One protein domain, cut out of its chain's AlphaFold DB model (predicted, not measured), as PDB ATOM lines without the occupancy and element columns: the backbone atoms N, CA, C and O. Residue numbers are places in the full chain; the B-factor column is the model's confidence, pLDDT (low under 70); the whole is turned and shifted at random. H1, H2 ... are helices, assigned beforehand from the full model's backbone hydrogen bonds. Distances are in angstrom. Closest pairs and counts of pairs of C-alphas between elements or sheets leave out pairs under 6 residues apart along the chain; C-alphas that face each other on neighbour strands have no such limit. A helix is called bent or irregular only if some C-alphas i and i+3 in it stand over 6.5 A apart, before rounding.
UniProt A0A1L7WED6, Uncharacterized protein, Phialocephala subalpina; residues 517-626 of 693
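This is residues 517 to 626 of the 693 residues of an uncharacterized protein of Phialocephala subalpina (UniProt A0A1L7WED6). One very long helix, H5, makes the longest axis, and four short helices, H1 to H4, gather in a small head along one side of its first part. The rest of H5, residues 594 to 626, stands free and sticks out from the head as a long arm. The printed part has 110 residues with five named helices, in the order H1, H2, H3, H4, H5, and no named strand; the class is all helix. The whole is extended, with a radius of gyration of the C-alphas of 22.8 A and spans of 80 by 24 by 22 A, the arm making the length.

The printed part begins at Ser 517, and H1 follows as residues 518 to 525, with C-alpha 518 at (-18.957, -42.091, 11.175). H1 is irregular, but only just: C-alphas 520 and 523 are 6.9 A apart. H2 is residues 529 to 533. H3 is residues 537 to 550, 19.8 A from first to last C-alpha, and begins with C-alpha 537 at (-36.580, -49.112, 8.247). H4 is residues 560 to 568, 12.1 A long. H5 is residues 572 to 626, 80.4 A long, and ends with C-alpha 626 at (-89.331, -39.677, -4.040).

H1 and H5 only just touch, with 3 pairs of C-alphas within 8 A, and H5 does so with residues 579 to 583 alone. Their closest C-alphas, of Ile 525 and Lys 583, are 5.6 A apart, and they run the same way at a steep tilt of 57 degrees. H1 also touches H4, about perpendicular at 81 degrees, with the closest C-alphas, of Phe 518 and Asn 564, 5.0 A apart. H2 touches H3 through residues 537 to 540 of H3 alone; the closest C-alphas, of Leu 529 and Tyr 540, are 5.7 A apart. H3 touches H5 with residues 547 to 550 alone, and H5 touches H3 with residues 582 to 589 alone; they run opposite ways at a steep tilt of 50 degrees, and the closest C-alphas, of Trp 547 and Ala 585, are 6.6 A apart. H4 and H5 are close but not clearly touching, with the C-alphas of Trp 567 and Lys 575 closest at 7.5 A. H2 is apart from H5, and H1 is apart from H3. In H2, H3, H4 and H5 every O i to N i+4 pair is within hydrogen-bond range; in H1, 2 of 4 are.

The C-alphas of Ser 571 and Arg 626 are the two farthest apart, at 81.2 A. Without residues 594 to 626 the body has 77 residues and spans 32 by 23 by 20 A. The printed part has no cut. The links H1 to H2, H2 to H3 and H4 to H5 are tight, and H3 to H4 is short. The mean pLDDT of the printed part is 87.1, and no printed residue is under 70.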
ATOM      1  N   SER A 517     -15.697 -42.253  14.873       89.81
ATOM      2  CA  SER A 517     -16.165 -42.938  13.664       89.81
ATOM      3  C   SER A 517     -17.379 -42.234  13.034       89.81
ATOM      4  O   SER A 517     -18.010 -41.362  13.636       89.81
ATOM      5  N   PHE A 518     -17.741 -42.610  11.803       88.62
ATOM      6  CA  PHE A 518     -18.957 -42.091  11.175       88.62
ATOM      7  C   PHE A 518     -20.220 -42.573  11.898       88.62
ATOM      8  O   PHE A 518     -21.149 -41.792  12.080       88.62
ATOM      9  N   SER A 519     -20.255 -43.836  12.334       86.06
ATOM     10  CA  SER A 519     -21.425 -44.382  13.030       86.06
ATOM     11  C   SER A 519     -21.654 -43.763  14.406       86.06
ATOM     12  O   SER A 519     -22.795 -43.657  14.847       86.06
ATOM     13  N   GLU A 520     -20.597 -43.271  15.053       84.44
ATOM     14  CA  GLU A 520     -20.711 -42.511  16.298       84.44
ATOM     15  C   GLU A 520     -21.259 -41.094  16.075       84.44
ATOM     16  O   GLU A 520     -22.054 -40.624  16.883       84.44
ATOM     17  N   ILE A 521     -20.871 -40.397  14.996       84.38
ATOM     18  CA  ILE A 521     -21.309 -39.008  14.753       84.38
ATOM     19  C   ILE A 521     -22.671 -38.920  14.045       84.38
ATOM     20  O   ILE A 521     -23.413 -37.953  14.244       84.38
ATOM     21  N   GLU A 522     -23.023 -39.914  13.223       87.25
ATOM     22  CA  GLU A 522     -24.225 -39.918  12.380       87.25
ATOM     23  C   GLU A 522     -25.530 -39.632  13.151       87.25
ATOM     24  O   GLU A 522     -26.277 -38.753  12.704       87.25
ATOM     25  N   PRO A 523     -25.802 -40.235  14.327       81.88
ATOM     26  CA  PRO A 523     -27.021 -39.955  15.095       81.88
ATOM     27  C   PRO A 523     -27.201 -38.475  15.480       81.88
ATOM     28  O   PRO A 523     -28.336 -38.002  15.642       81.88
ATOM     29  N   PHE A 524     -26.096 -37.727  15.602       79.06
ATOM     30  CA  PHE A 524     -26.076 -36.329  16.044       79.06
ATOM     31  C   PHE A 524     -26.203 -35.321  14.899       79.06
ATOM     32  O   PHE A 524     -26.739 -34.225  15.106       79.06
ATOM     33  N   ILE A 525     -25.703 -35.667  13.709       83.81
ATOM     34  CA  ILE A 525     -25.660 -34.768  12.541       83.81
ATOM     35  C   ILE A 525     -26.666 -35.146  11.450       83.81
ATOM     36  O   ILE A 525     -26.995 -34.309  10.609       83.81
ATOM     37  N   GLY A 526     -27.150 -36.388  11.467       86.31
ATOM     38  CA  GLY A 526     -28.028 -36.981  10.470       86.31
ATOM     39  C   GLY A 526     -29.296 -37.566  11.076       86.31
ATOM     40  O   GLY A 526     -29.907 -36.982  11.980       86.31
ATOM     41  N   TYR A 527     -29.716 -38.702  10.533       85.06
ATOM     42  CA  TYR A 527     -30.957 -39.371  10.896       85.06
ATOM     43  C   TYR A 527     -30.712 -40.564  11.827       85.06
ATOM     44  O   TYR A 527     -29.700 -41.242  11.708       85.06
ATOM     45  N   SER A 528     -31.659 -40.844  12.719       83.25
ATOM     46  CA  SER A 528     -31.712 -42.065  13.534       83.25
ATOM     47  C   SER A 528     -32.998 -42.826  13.223       83.25
ATOM     48  O   SER A 528     -34.076 -42.230  13.163       83.25
ATOM     49  N   LEU A 529     -32.879 -44.143  13.039       83.56
ATOM     50  CA  LEU A 529     -33.992 -45.044  12.739       83.56
ATOM     51  C   LEU A 529     -35.054 -45.015  13.846       83.56
ATOM     52  O   LEU A 529     -36.254 -44.913  13.584       83.56
ATOM     53  N   GLU A 530     -34.609 -45.080  15.093       80.88
ATOM     54  CA  GLU A 530     -35.469 -45.106  16.269       80.88
ATOM     55  C   GLU A 530     -36.129 -43.743  16.496       80.88
ATOM     56  O   GLU A 530     -37.323 -43.678  16.789       80.88
ATOM     57  N   ARG A 531     -35.369 -42.650  16.340       73.00
ATOM     58  CA  ARG A 531     -35.823 -41.286  16.651       73.00
ATOM     59  C   ARG A 531     -36.694 -40.685  15.562       73.00
ATOM     60  O   ARG A 531     -37.785 -40.201  15.845       73.00
ATOM     61  N   ASP A 532     -36.166 -40.640  14.347       81.00
ATOM     62  CA  ASP A 532     -36.747 -39.840  13.269       81.00
ATOM     63  C   ASP A 532     -37.806 -40.639  12.499       81.00
ATOM     64  O   ASP A 532     -38.679 -40.050  11.869       81.00
ATOM     65  N   PHE A 533     -37.765 -41.973  12.592       84.25
ATOM     66  CA  PHE A 533     -38.628 -42.867  11.816       84.25
ATOM     67  C   PHE A 533     -39.388 -43.892  12.664       84.25
ATOM     68  O   PHE A 533     -40.096 -44.725  12.104       84.25
ATOM     69  N   ALA A 534     -39.283 -43.847  13.999       84.56
ATOM     70  CA  ALA A 534     -39.987 -44.752  14.916       84.56
ATOM     71  C   ALA A 534     -39.831 -46.247  14.557       84.56
ATOM     72  O   ALA A 534     -40.774 -47.029  14.690       84.56
ATOM     73  N   GLY A 535     -38.652 -46.640  14.063       83.38
ATOM     74  CA  GLY A 535     -38.368 -48.007  13.621       83.38
ATOM     75  C   GLY A 535     -38.820 -48.344  12.193       83.38
ATOM     76  O   GLY A 535     -38.691 -49.495  11.781       83.38
ATOM     77  N   ASN A 536     -39.326 -47.382  11.413       88.12
ATOM     78  CA  ASN A 536     -39.646 -47.577   9.996       88.12
ATOM     79  C   ASN A 536     -38.364 -47.634   9.147       88.12
ATOM     80  O   ASN A 536     -37.877 -46.617   8.651       88.12
ATOM     81  N   THR A 537     -37.832 -48.845   8.971       89.12
ATOM     82  CA  THR A 537     -36.580 -49.112   8.247       89.12
ATOM     83  C   THR A 537     -36.625 -48.662   6.792       89.12
ATOM     84  O   THR A 537     -35.703 -47.998   6.333       89.12
ATOM     85  N   ALA A 538     -37.721 -48.931   6.078       88.81
ATOM     86  CA  ALA A 538     -37.833 -48.596   4.660       88.81
ATOM     87  C   ALA A 538     -37.781 -47.080   4.404       88.81
ATOM     88  O   ALA A 538     -37.164 -46.616   3.443       88.81
ATOM     89  N   GLU A 539     -38.436 -46.292   5.258       87.12
ATOM     90  CA  GLU A 539     -38.420 -44.835   5.133       87.12
ATOM     91  C   GLU A 539     -37.092 -44.237   5.597       87.12
ATOM     92  O   GLU A 539     -36.554 -43.361   4.913       87.12
ATOM     93  N   TYR A 540     -36.536 -44.764   6.691       89.81
ATOM     94  CA  TYR A 540     -35.207 -44.408   7.173       89.81
ATOM     95  C   TYR A 540     -34.146 -44.619   6.094       89.81
ATOM     96  O   TYR A 540     -33.445 -43.667   5.761       89.81
ATOM     97  N   ASP A 541     -34.065 -45.806   5.490       89.81
ATOM     98  CA  ASP A 541     -33.051 -46.123   4.480       89.81
ATOM     99  C   ASP A 541     -33.155 -45.189   3.272       89.81
ATOM    100  O   ASP A 541     -32.152 -44.631   2.820       89.81
ATOM    101  N   ARG A 542     -34.380 -44.927   2.801       90.25
ATOM    102  CA  ARG A 542     -34.634 -44.011   1.681       90.25
ATOM    103  C   ARG A 542     -34.165 -42.586   1.983       90.25
ATOM    104  O   ARG A 542     -33.536 -41.947   1.135       90.25
ATOM    105  N   ILE A 543     -34.505 -42.055   3.160       91.19
ATOM    106  CA  ILE A 543     -34.164 -40.677   3.535       91.19
ATOM    107  C   ILE A 543     -32.682 -40.553   3.887       91.19
ATOM    108  O   ILE A 543     -32.022 -39.622   3.421       91.19
ATOM    109  N   ARG A 544     -32.133 -41.519   4.625       91.56
ATOM    110  CA  ARG A 544     -30.709 -41.609   4.945       91.56
ATOM    111  C   ARG A 544     -29.864 -41.663   3.682       91.56
ATOM    112  O   ARG A 544     -28.921 -40.890   3.557       91.56
ATOM    113  N   GLU A 545     -30.205 -42.512   2.716       89.75
ATOM    114  CA  GLU A 545     -29.464 -42.611   1.458       89.75
ATOM    115  C   GLU A 545     -29.517 -41.306   0.653       89.75
ATOM    116  O   GLU A 545     -28.502 -40.859   0.102       89.75
ATOM    117  N   ARG A 546     -30.691 -40.665   0.602       90.44
ATOM    118  CA  ARG A 546     -30.851 -39.347  -0.021       90.44
ATOM    119  C   ARG A 546     -29.948 -38.313   0.650       90.44
ATOM    120  O   ARG A 546     -29.250 -37.580  -0.046       90.44
ATOM    121  N   TRP A 547     -29.930 -38.277   1.977       93.81
ATOM    122  CA  TRP A 547     -29.104 -37.360   2.757       93.81
ATOM    123  C   TRP A 547     -27.604 -37.622   2.579       93.81
ATOM    124  O   TRP A 547     -26.863 -36.687   2.278       93.81
ATOM    125  N   LEU A 548     -27.163 -38.886   2.630       93.31
ATOM    126  CA  LEU A 548     -25.773 -39.286   2.375       93.31
ATOM    127  C   LEU A 548     -25.287 -38.843   0.988       93.31
ATOM    128  O   LEU A 548     -24.123 -38.474   0.822       93.31
ATOM    129  N   ARG A 549     -26.177 -38.841  -0.014       89.69
ATOM    130  CA  ARG A 549     -25.876 -38.330  -1.357       89.69
ATOM    131  C   ARG A 549     -25.659 -36.818  -1.363       89.69
ATOM    132  O   ARG A 549     -24.725 -36.356  -2.006       89.69
ATOM    133  N   VAL A 550     -26.491 -36.062  -0.646       89.44
ATOM    134  CA  VAL A 550     -26.379 -34.594  -0.560       89.44
ATOM    135  C   VAL A 550     -25.076 -34.176   0.119       89.44
ATOM    136  O   VAL A 550     -24.425 -33.241  -0.334       89.44
ATOM    137  N   ILE A 551     -24.657 -34.890   1.166       91.12
ATOM    138  CA  ILE A 551     -23.413 -34.585   1.889       91.12
ATOM    139  C   ILE A 551     -22.165 -35.209   1.236       91.12
ATOM    140  O   ILE A 551     -21.083 -35.154   1.809       91.12
ATOM    141  N   ASN A 552     -22.304 -35.832   0.059       87.94
ATOM    142  CA  ASN A 552     -21.229 -36.517  -0.662       87.94
ATOM    143  C   ASN A 552     -20.484 -37.583   0.176       87.94
ATOM    144  O   ASN A 552     -19.263 -37.725   0.104       87.94
ATOM    145  N   MET A 553     -21.237 -38.330   0.987       87.44
ATOM    146  CA  MET A 553     -20.753 -39.454   1.800       87.44
ATOM    147  C   MET A 553     -21.299 -40.798   1.319       87.44
ATOM    148  O   MET A 553     -21.176 -41.780   2.033       87.44
ATOM    149  N   ARG A 554     -21.928 -40.882   0.139       79.25
ATOM    150  CA  ARG A 554     -22.475 -42.146  -0.379       79.25
ATOM    151  C   ARG A 554     -21.355 -42.990  -1.014       79.25
ATOM    152  O   ARG A 554     -20.947 -42.664  -2.130       79.25
ATOM    153  N   PRO A 555     -20.863 -44.061  -0.361       71.81
ATOM    154  CA  PRO A 555     -19.930 -44.988  -0.994       71.81
ATOM    155  C   PRO A 555     -20.616 -45.779  -2.117       71.81
ATOM    156  O   PRO A 555     -21.845 -45.847  -2.191       71.81
ATOM    157  N   VAL A 556     -19.807 -46.435  -2.955       70.44
ATOM    158  CA  VAL A 556     -20.277 -47.352  -4.014       70.44
ATOM    159  C   VAL A 556     -21.152 -48.471  -3.433       70.44
ATOM    160  O   VAL A 556     -22.170 -48.823  -4.020       70.44
ATOM    161  N   TYR A 557     -20.800 -48.962  -2.238       72.19
ATOM    162  CA  TYR A 557     -21.608 -49.890  -1.447       72.19
ATOM    163  C   TYR A 557     -21.865 -49.296  -0.065       72.19
ATOM    164  O   TYR A 557     -20.918 -49.054   0.687       72.19
ATOM    165  N   LEU A 558     -23.138 -49.061   0.261       76.69
ATOM    166  CA  LEU A 558     -23.590 -48.521   1.546       76.69
ATOM    167  C   LEU A 558     -23.425 -49.563   2.658       76.69
ATOM    168  O   LEU A 558     -24.366 -50.258   3.023       76.69
ATOM    169  N   THR A 559     -22.212 -49.660   3.196       82.25
ATOM    170  CA  THR A 559     -21.904 -50.411   4.418       82.25
ATOM    171  C   THR A 559     -21.343 -49.465   5.473       82.25
ATOM    172  O   THR A 559     -20.728 -48.445   5.152       82.25
ATOM    173  N   GLU A 560     -21.541 -49.804   6.745       82.38
ATOM    174  CA  GLU A 560     -21.019 -49.019   7.868       82.38
ATOM    175  C   GLU A 560     -19.484 -48.920   7.824       82.38
ATOM    176  O   GLU A 560     -18.919 -47.842   7.999       82.38
ATOM    177  N   GLY A 561     -18.806 -50.016   7.459       85.81
ATOM    178  CA  GLY A 561     -17.358 -50.036   7.249       85.81
ATOM    179  C   GLY A 561     -16.891 -49.052   6.171       85.81
ATOM    180  O   GLY A 561     -15.945 -48.301   6.399       85.81
ATOM    181  N   ASN A 562     -17.584 -48.977   5.030       87.75
ATOM    182  CA  ASN A 562     -17.218 -48.051   3.954       87.75
ATOM    183  C   ASN A 562     -17.445 -46.585   4.339       87.75
ATOM    184  O   ASN A 562     -16.656 -45.724   3.952       87.75
ATOM    185  N   LEU A 563     -18.493 -46.296   5.114       89.62
ATOM    186  CA  LEU A 563     -18.741 -44.956   5.648       89.62
ATOM    187  C   LEU A 563     -17.659 -44.545   6.652       89.62
ATOM    188  O   LEU A 563     -17.157 -43.425   6.578       89.62
ATOM    189  N   ASN A 564     -17.243 -45.461   7.531       90.38
ATOM    190  CA  ASN A 564     -16.157 -45.227   8.481       90.38
ATOM    191  C   ASN A 564     -14.809 -45.006   7.781       90.38
ATOM    192  O   ASN A 564     -14.073 -44.103   8.168       90.38
ATOM    193  N   ILE A 565     -14.505 -45.753   6.714       88.81
ATOM    194  CA  ILE A 565     -13.301 -45.536   5.895       88.81
ATOM    195  C   ILE A 565     -13.364 -44.173   5.193       88.81
ATOM    196  O   ILE A 565     -12.414 -43.394   5.268       88.81
ATOM    197  N   ALA A 566     -14.490 -43.854   4.546       89.62
ATOM    198  CA  ALA A 566     -14.678 -42.579   3.854       89.62
ATOM    199  C   ALA A 566     -14.604 -41.380   4.809       89.62
ATOM    200  O   ALA A 566     -14.102 -40.326   4.430       89.62
ATOM    201  N   TRP A 567     -15.085 -41.535   6.043       91.56
ATOM    202  CA  TRP A 567     -14.962 -40.536   7.101       91.56
ATOM    203  C   TRP A 567     -13.530 -40.427   7.627       91.56
ATOM    204  O   TRP A 567     -13.006 -39.323   7.750       91.56
ATOM    205  N   GLY A 568     -12.873 -41.558   7.900       89.69
ATOM    206  CA  GLY A 568     -11.495 -41.615   8.387       89.69
ATOM    207  C   GLY A 568     -10.479 -41.014   7.412       89.69
ATOM    208  O   GLY A 568      -9.505 -40.415   7.850       89.69
ATOM    209  N   ALA A 569     -10.740 -41.101   6.104       90.50
ATOM    210  CA  ALA A 569      -9.900 -40.511   5.063       90.50
ATOM    211  C   ALA A 569      -9.962 -38.971   4.996       90.50
ATOM    212  O   ALA A 569      -9.143 -38.360   4.313       90.50
ATOM    213  N   LYS A 570     -10.929 -38.334   5.669       91.31
ATOM    214  CA  LYS A 570     -11.116 -36.880   5.630       91.31
ATOM    215  C   LYS A 570     -10.297 -36.174   6.695       91.31
ATOM    216  O   LYS A 570     -10.238 -36.605   7.849       91.31
ATOM    217  N   SER A 571      -9.740 -35.028   6.322       91.75
ATOM    218  CA  SER A 571      -9.124 -34.095   7.261       91.75
ATOM    219  C   SER A 571     -10.155 -33.532   8.245       91.75
ATOM    220  O   SER A 571     -11.362 -33.541   7.996       91.75
ATOM    221  N   VAL A 572      -9.685 -32.997   9.373       87.62
ATOM    222  CA  VAL A 572     -10.568 -32.376  10.373       87.62
ATOM    223  C   VAL A 572     -11.368 -31.218   9.774       87.62
ATOM    224  O   VAL A 572     -12.574 -31.152   9.981       87.62
ATOM    225  N   ALA A 573     -10.737 -30.375   8.953       87.25
ATOM    226  CA  ALA A 573     -11.411 -29.265   8.282       87.25
ATOM    227  C   ALA A 573     -12.532 -29.742   7.336       87.25
ATOM    228  O   ALA A 573     -13.615 -29.155   7.290       87.25
ATOM    229  N   GLU A 574     -12.309 -30.839   6.603       90.56
ATOM    230  CA  GLU A 574     -13.350 -31.447   5.765       90.56
ATOM    231  C   GLU A 574     -14.482 -32.040   6.605       90.56
ATOM    232  O   GLU A 574     -15.650 -31.876   6.255       90.56
ATOM    233  N   LYS A 575     -14.160 -32.699   7.725       90.62
ATOM    234  CA  LYS A 575     -15.154 -33.230   8.669       90.62
ATOM    235  C   LYS A 575     -16.017 -32.112   9.260       90.62
ATOM    236  O   LYS A 575     -17.239 -32.232   9.258       90.62
ATOM    237  N   GLU A 576     -15.418 -31.003   9.694       86.19
ATOM    238  CA  GLU A 576     -16.144 -29.826  10.192       86.19
ATOM    239  C   GLU A 576     -17.080 -29.234   9.130       86.19
ATOM    240  O   GLU A 576     -18.261 -28.989   9.397       86.19
ATOM    241  N   SER A 577     -16.575 -29.054   7.905       88.81
ATOM    242  CA  SER A 577     -17.372 -28.563   6.776       88.81
ATOM    243  C   SER A 577     -18.564 -29.482   6.490       88.81
ATOM    244  O   SER A 577     -19.704 -29.020   6.368       88.81
ATOM    245  N   LEU A 578     -18.332 -30.796   6.474       90.25
ATOM    246  CA  LEU A 578     -19.376 -31.791   6.250       90.25
ATOM    247  C   LEU A 578     -20.451 -31.783   7.322       90.25
ATOM    248  O   LEU A 578     -21.616 -31.931   6.976       90.25
ATOM    249  N   ILE A 579     -20.106 -31.573   8.592       88.06
ATOM    250  CA  ILE A 579     -21.100 -31.469   9.669       88.06
ATOM    251  C   ILE A 579     -22.050 -30.291   9.418       88.06
ATOM    252  O   ILE A 579     -23.266 -30.424   9.583       88.06
ATOM    253  N   GLY A 580     -21.523 -29.145   8.976       84.81
ATOM    254  CA  GLY A 580     -22.337 -27.980   8.613       84.81
ATOM    255  C   GLY A 580     -23.274 -28.254   7.429       84.81
ATOM    256  O   GLY A 580     -24.471 -27.933   7.486       84.81
ATOM    257  N   ILE A 581     -22.754 -28.900   6.381       90.56
ATOM    258  CA  ILE A 581     -23.532 -29.314   5.203       90.56
ATOM    259  C   ILE A 581     -24.608 -30.326   5.610       90.56
ATOM    260  O   ILE A 581     -25.768 -30.173   5.241       90.56
ATOM    261  N   ALA A 582     -24.256 -31.306   6.437       90.44
ATOM    262  CA  ALA A 582     -25.128 -32.363   6.930       90.44
ATOM    263  C   ALA A 582     -26.328 -31.843   7.722       90.44
ATOM    264  O   ALA A 582     -27.470 -32.195   7.406       90.44
ATOM    265  N   LYS A 583     -26.091 -30.946   8.687       87.50
ATOM    266  CA  LYS A 583     -27.156 -30.292   9.465       87.50
ATOM    267  C   LYS A 583     -28.075 -29.444   8.580       87.50
ATOM    268  O   LYS A 583     -29.272 -29.332   8.839       87.50
ATOM    269  N   THR A 584     -27.532 -28.825   7.533       89.00
ATOM    270  CA  THR A 584     -28.317 -28.019   6.584       89.00
ATOM    271  C   THR A 584     -29.143 -28.900   5.651       89.00
ATOM    272  O   THR A 584     -30.343 -28.677   5.521       89.00
ATOM    273  N   ALA A 585     -28.542 -29.948   5.089       92.19
ATOM    274  CA  ALA A 585     -29.216 -30.934   4.252       92.19
ATOM    275  C   ALA A 585     -30.377 -31.606   4.994       92.19
ATOM    276  O   ALA A 585     -31.465 -31.730   4.438       92.19
ATOM    277  N   LYS A 586     -30.173 -31.971   6.268       90.19
ATOM    278  CA  LYS A 586     -31.225 -32.533   7.122       90.19
ATOM    279  C   LYS A 586     -32.432 -31.593   7.233       90.19
ATOM    280  O   LYS A 586     -33.543 -32.010   6.924       90.19
ATOM    281  N   ARG A 587     -32.213 -30.318   7.585       89.06
ATOM    282  CA  ARG A 587     -33.295 -29.317   7.697       89.06
ATOM    283  C   ARG A 587     -34.059 -29.124   6.388       89.06
ATOM    284  O   ARG A 587     -35.280 -29.032   6.410       89.06
ATOM    285  N   VAL A 588     -33.353 -29.062   5.259       91.12
ATOM    286  CA  VAL A 588     -33.984 -28.911   3.937       91.12
ATOM    287  C   VAL A 588     -34.856 -30.125   3.617       91.12
ATOM    288  O   VAL A 588     -36.015 -29.965   3.252       91.12
ATOM    289  N   ILE A 589     -34.339 -31.340   3.819       91.25
ATOM    290  CA  ILE A 589     -35.099 -32.572   3.574       91.25
ATOM    291  C   ILE A 589     -36.314 -32.659   4.509       91.25
ATOM    292  O   ILE A 589     -37.390 -33.038   4.062       91.25
ATOM    293  N   GLU A 590     -36.187 -32.276   5.781       89.69
ATOM    294  CA  GLU A 590     -37.316 -32.218   6.723       89.69
ATOM    295  C   GLU A 590     -38.402 -31.227   6.282       89.69
ATOM    296  O   GLU A 590     -39.586 -31.561   6.325       89.69
ATOM    297  N   GLN A 591     -38.021 -30.041   5.800       89.69
ATOM    298  CA  GLN A 591     -38.967 -29.061   5.255       89.69
ATOM    299  C   GLN A 591     -39.689 -29.589   4.011       89.69
ATOM    300  O   GLN A 591     -40.900 -29.419   3.882       89.69
ATOM    301  N   GLU A 592     -38.973 -30.264   3.114       89.81
ATOM    302  CA  GLU A 592     -39.572 -30.900   1.940       89.81
ATOM    303  C   GLU A 592     -40.529 -32.034   2.321       89.81
ATOM    304  O   GLU A 592     -41.605 -32.143   1.736       89.81
ATOM    305  N   MET A 593     -40.172 -32.862   3.308       86.56
ATOM    306  CA  MET A 593     -41.052 -33.921   3.811       86.56
ATOM    307  C   MET A 593     -42.335 -33.337   4.406       86.56
ATOM    308  O   MET A 593     -43.422 -33.808   4.077       86.56
ATOM    309  N   ALA A 594     -42.227 -32.272   5.206       87.50
ATOM    310  CA  ALA A 594     -43.384 -31.578   5.762       87.50
ATOM    311  C   ALA A 594     -44.269 -30.950   4.667       87.50
ATOM    312  O   ALA A 594     -45.498 -31.016   4.738       87.50
ATOM    313  N   ALA A 595     -43.663 -30.375   3.623       88.31
ATOM    314  CA  ALA A 595     -44.390 -29.820   2.483       88.31
ATOM    315  C   ALA A 595     -45.113 -30.910   1.668       88.31
ATOM    316  O   ALA A 595     -46.271 -30.735   1.284       88.31
ATOM    317  N   GLU A 596     -44.464 -32.051   1.437       88.62
ATOM    318  CA  GLU A 596     -45.053 -33.200   0.744       88.62
ATOM    319  C   GLU A 596     -46.205 -33.812   1.557       88.62
ATOM    320  O   GLU A 596     -47.259 -34.125   1.001       88.62
ATOM    321  N   GLU A 597     -46.055 -33.924   2.878       86.38
ATOM    322  CA  GLU A 597     -47.128 -34.376   3.767       86.38
ATOM    323  C   GLU A 597     -48.316 -33.408   3.747       86.38
ATOM    324  O   GLU A 597     -49.459 -33.839   3.580       86.38
ATOM    325  N   SER A 598     -48.060 -32.098   3.806       84.81
ATOM    326  CA  SER A 598     -49.097 -31.070   3.673       84.81
ATOM    327  C   SER A 598     -49.840 -31.189   2.338       84.81
ATOM    328  O   SER A 598     -51.073 -31.218   2.308       84.81
ATOM    329  N   LYS A 599     -49.118 -31.363   1.225       90.00
ATOM    330  CA  LYS A 599     -49.711 -31.550  -0.106       90.00
ATOM    331  C   LYS A 599     -50.554 -32.824  -0.190       90.00
ATOM    332  O   LYS A 599     -51.650 -32.799  -0.761       90.00
ATOM    333  N   ARG A 600     -50.086 -33.928   0.396       88.06
ATOM    334  CA  ARG A 600     -50.849 -35.185   0.477       88.06
ATOM    335  C   ARG A 600     -52.127 -35.006   1.285       88.06
ATOM    336  O   ARG A 600     -53.181 -35.461   0.845       88.06
ATOM    337  N   LEU A 601     -52.055 -34.305   2.415       86.12
ATOM    338  CA  LEU A 601     -53.209 -34.038   3.268       86.12
ATOM    339  C   LEU A 601     -54.254 -33.185   2.536       86.12
ATOM    340  O   LEU A 601     -55.431 -33.540   2.512       86.12
ATOM    341  N   THR A 602     -53.820 -32.112   1.871       87.75
ATOM    342  CA  THR A 602     -54.685 -31.244   1.057       87.75
ATOM    343  C   THR A 602     -55.349 -32.024  -0.077       87.75
ATOM    344  O   THR A 602     -56.554 -31.901  -0.291       87.75
ATOM    345  N   THR A 603     -54.595 -32.890  -0.760       90.19
ATOM    346  CA  THR A 603     -55.133 -33.758  -1.822       90.19
ATOM    347  C   THR A 603     -56.177 -34.734  -1.275       90.19
ATOM    348  O   THR A 603     -57.254 -34.874  -1.852       90.19
ATOM    349  N   ALA A 604     -55.908 -35.359  -0.126       88.94
ATOM    350  CA  ALA A 604     -56.844 -36.271   0.530       88.94
ATOM    351  C   ALA A 604     -58.128 -35.559   0.994       88.94
ATOM    352  O   ALA A 604     -59.226 -36.113   0.879       88.94
ATOM    353  N   ILE A 605     -58.016 -34.320   1.487       88.44
ATOM    354  CA  ILE A 605     -59.164 -33.477   1.844       88.44
ATOM    355  C   ILE A 605     -59.985 -33.145   0.593       88.44
ATOM    356  O   ILE A 605     -61.203 -33.327   0.610       88.44
ATOM    357  N   ALA A 606     -59.339 -32.730  -0.499       86.94
ATOM    358  CA  ALA A 606     -60.004 -32.430  -1.766       86.94
ATOM    359  C   ALA A 606     -60.728 -33.661  -2.343       86.94
ATOM    360  O   ALA A 606     -61.883 -33.566  -2.764       86.94
ATOM    361  N   GLU A 607     -60.102 -34.840  -2.297       90.88
ATOM    362  CA  GLU A 607     -60.719 -36.090  -2.747       90.88
ATOM    363  C   GLU A 607     -61.935 -36.464  -1.885       90.88
ATOM    364  O   GLU A 607     -62.996 -36.832  -2.405       90.88
ATOM    365  N   LYS A 608     -61.822 -36.319  -0.558       90.38
ATOM    366  CA  LYS A 608     -62.928 -36.574   0.371       90.38
ATOM    367  C   LYS A 608     -64.082 -35.592   0.152       90.38
ATOM    368  O   LYS A 608     -65.233 -36.025   0.109       90.38
ATOM    369  N   ALA A 609     -63.794 -34.308  -0.055       85.00
ATOM    370  CA  ALA A 609     -64.794 -33.295  -0.389       85.00
ATOM    371  C   ALA A 609     -65.493 -33.607  -1.725       85.00
ATOM    372  O   ALA A 609     -66.720 -33.530  -1.817       85.00
ATOM    373  N   GLY A 610     -64.744 -34.056  -2.737       87.44
ATOM    374  CA  GLY A 610     -65.295 -34.516  -4.013       87.44
ATOM    375  C   GLY A 610     -66.236 -35.718  -3.861       87.44
ATOM    376  O   GLY A 610     -67.316 -35.736  -4.456       87.44
ATOM    377  N   LYS A 611     -65.875 -36.699  -3.022       88.81
ATOM    378  CA  LYS A 611     -66.735 -37.851  -2.689       88.81
ATOM    379  C   LYS A 611     -68.024 -37.415  -1.982       88.81
ATOM    380  O   LYS A 611     -69.101 -37.842  -2.389       88.81
ATOM    381  N   VAL A 612     -67.936 -36.517  -0.996       88.25
ATOM    382  CA  VAL A 612     -69.112 -35.966  -0.292       88.25
ATOM    383  C   VAL A 612     -70.021 -35.191  -1.247       88.25
ATOM    384  O   VAL A 612     -71.233 -35.384  -1.230       88.25
ATOM    385  N   ARG A 613     -69.461 -34.371  -2.145       84.31
ATOM    386  CA  ARG A 613     -70.245 -33.629  -3.144       84.31
ATOM    387  C   ARG A 613     -71.008 -34.564  -4.087       84.31
ATOM    388  O   ARG A 613     -72.180 -34.321  -4.362       84.31
ATOM    389  N   LYS A 614     -70.373 -35.647  -4.552       88.00
ATOM    390  CA  LYS A 614     -71.032 -36.677  -5.376       88.00
ATOM    391  C   LYS A 614     -72.150 -37.391  -4.614       88.00
ATOM    392  O   LYS A 614     -73.214 -37.611  -5.185       88.00
ATOM    393  N   GLN A 615     -71.926 -37.705  -3.338       86.88
ATOM    394  CA  GLN A 615     -72.932 -38.327  -2.479       86.88
ATOM    395  C   GLN A 615     -74.142 -37.406  -2.263       86.88
ATOM    396  O   GLN A 615     -75.270 -37.818  -2.514       86.88
ATOM    397  N   ASN A 616     -73.912 -36.134  -1.920       85.12
ATOM    398  CA  ASN A 616     -74.978 -35.143  -1.752       85.12
ATOM    399  C   ASN A 616     -75.805 -34.965  -3.033       85.12
ATOM    400  O   ASN A 616     -77.025 -34.857  -2.967       85.12
ATOM    401  N   LEU A 617     -75.160 -34.975  -4.205       88.38
ATOM    402  CA  LEU A 617     -75.858 -34.895  -5.488       88.38
ATOM    403  C   LEU A 617     -76.720 -36.141  -5.756       88.38
ATOM    404  O   LEU A 617     -77.838 -36.024  -6.258       88.38
ATOM    405  N   ALA A 618     -76.226 -37.333  -5.410       86.62
ATOM    406  CA  ALA A 618     -76.995 -38.570  -5.520       86.62
ATOM    407  C   ALA A 618     -78.199 -38.580  -4.564       86.62
ATOM    408  O   ALA A 618     -79.295 -38.983  -4.953       86.62
ATOM    409  N   ASP A 619     -78.024 -38.087  -3.338       87.56
ATOM    410  CA  ASP A 619     -79.098 -38.018  -2.349       87.56
ATOM    411  C   ASP A 619     -80.148 -36.955  -2.709       87.56
ATOM    412  O   ASP A 619     -81.342 -37.204  -2.543       87.56
ATOM    413  N   GLN A 620     -79.745 -35.828  -3.310       87.00
ATOM    414  CA  GLN A 620     -80.679 -34.857  -3.895       87.00
ATOM    415  C   GLN A 620     -81.508 -35.463  -5.035       87.00
ATOM    416  O   GLN A 620     -82.722 -35.269  -5.065       87.00
ATOM    417  N   LYS A 621     -80.890 -36.237  -5.941       90.00
ATOM    418  CA  LYS A 621     -81.618 -36.934  -7.018       90.00
ATOM    419  C   LYS A 621     -82.644 -37.922  -6.465       90.00
ATOM    420  O   LYS A 621     -83.809 -37.852  -6.843       90.00
ATOM    421  N   ARG A 622     -82.255 -38.763  -5.500       88.81
ATOM    422  CA  ARG A 622     -83.179 -39.697  -4.828       88.81
ATOM    423  C   ARG A 622     -84.320 -38.978  -4.109       88.81
ATOM    424  O   ARG A 622     -85.447 -39.463  -4.090       88.81
ATOM    425  N   ALA A 623     -84.043 -37.833  -3.483       84.56
ATOM    426  CA  ALA A 623     -85.071 -37.033  -2.826       84.56
ATOM    427  C   ALA A 623     -86.066 -36.440  -3.837       84.56
ATOM    428  O   ALA A 623     -87.270 -36.458  -3.579       84.56
ATOM    429  N   ALA A 624     -85.582 -35.971  -4.991       84.88
ATOM    430  CA  ALA A 624     -86.425 -35.477  -6.077       84.88
ATOM    431  C   ALA A 624     -87.303 -36.589  -6.681       84.88
ATOM    432  O   ALA A 624     -88.498 -36.378  -6.872       84.88
ATOM    433  N   GLU A 625     -86.747 -37.786  -6.899       88.38
ATOM    434  CA  GLU A 625     -87.495 -38.965  -7.363       88.38
ATOM    435  C   GLU A 625     -88.618 -39.344  -6.387       88.38
ATOM    436  O   GLU A 625     -89.774 -39.468  -6.788       88.38
ATOM    437  N   ARG A 626     -88.319 -39.417  -5.083       86.00
ATOM    438  CA  ARG A 626     -89.331 -39.677  -4.040       86.00
ATOM    439  C   ARG A 626     -90.415 -38.604  -3.988       86.00
ATOM    440  O   ARG A 626     -91.573 -38.905  -3.706       86.00
TER     441      ARG A 626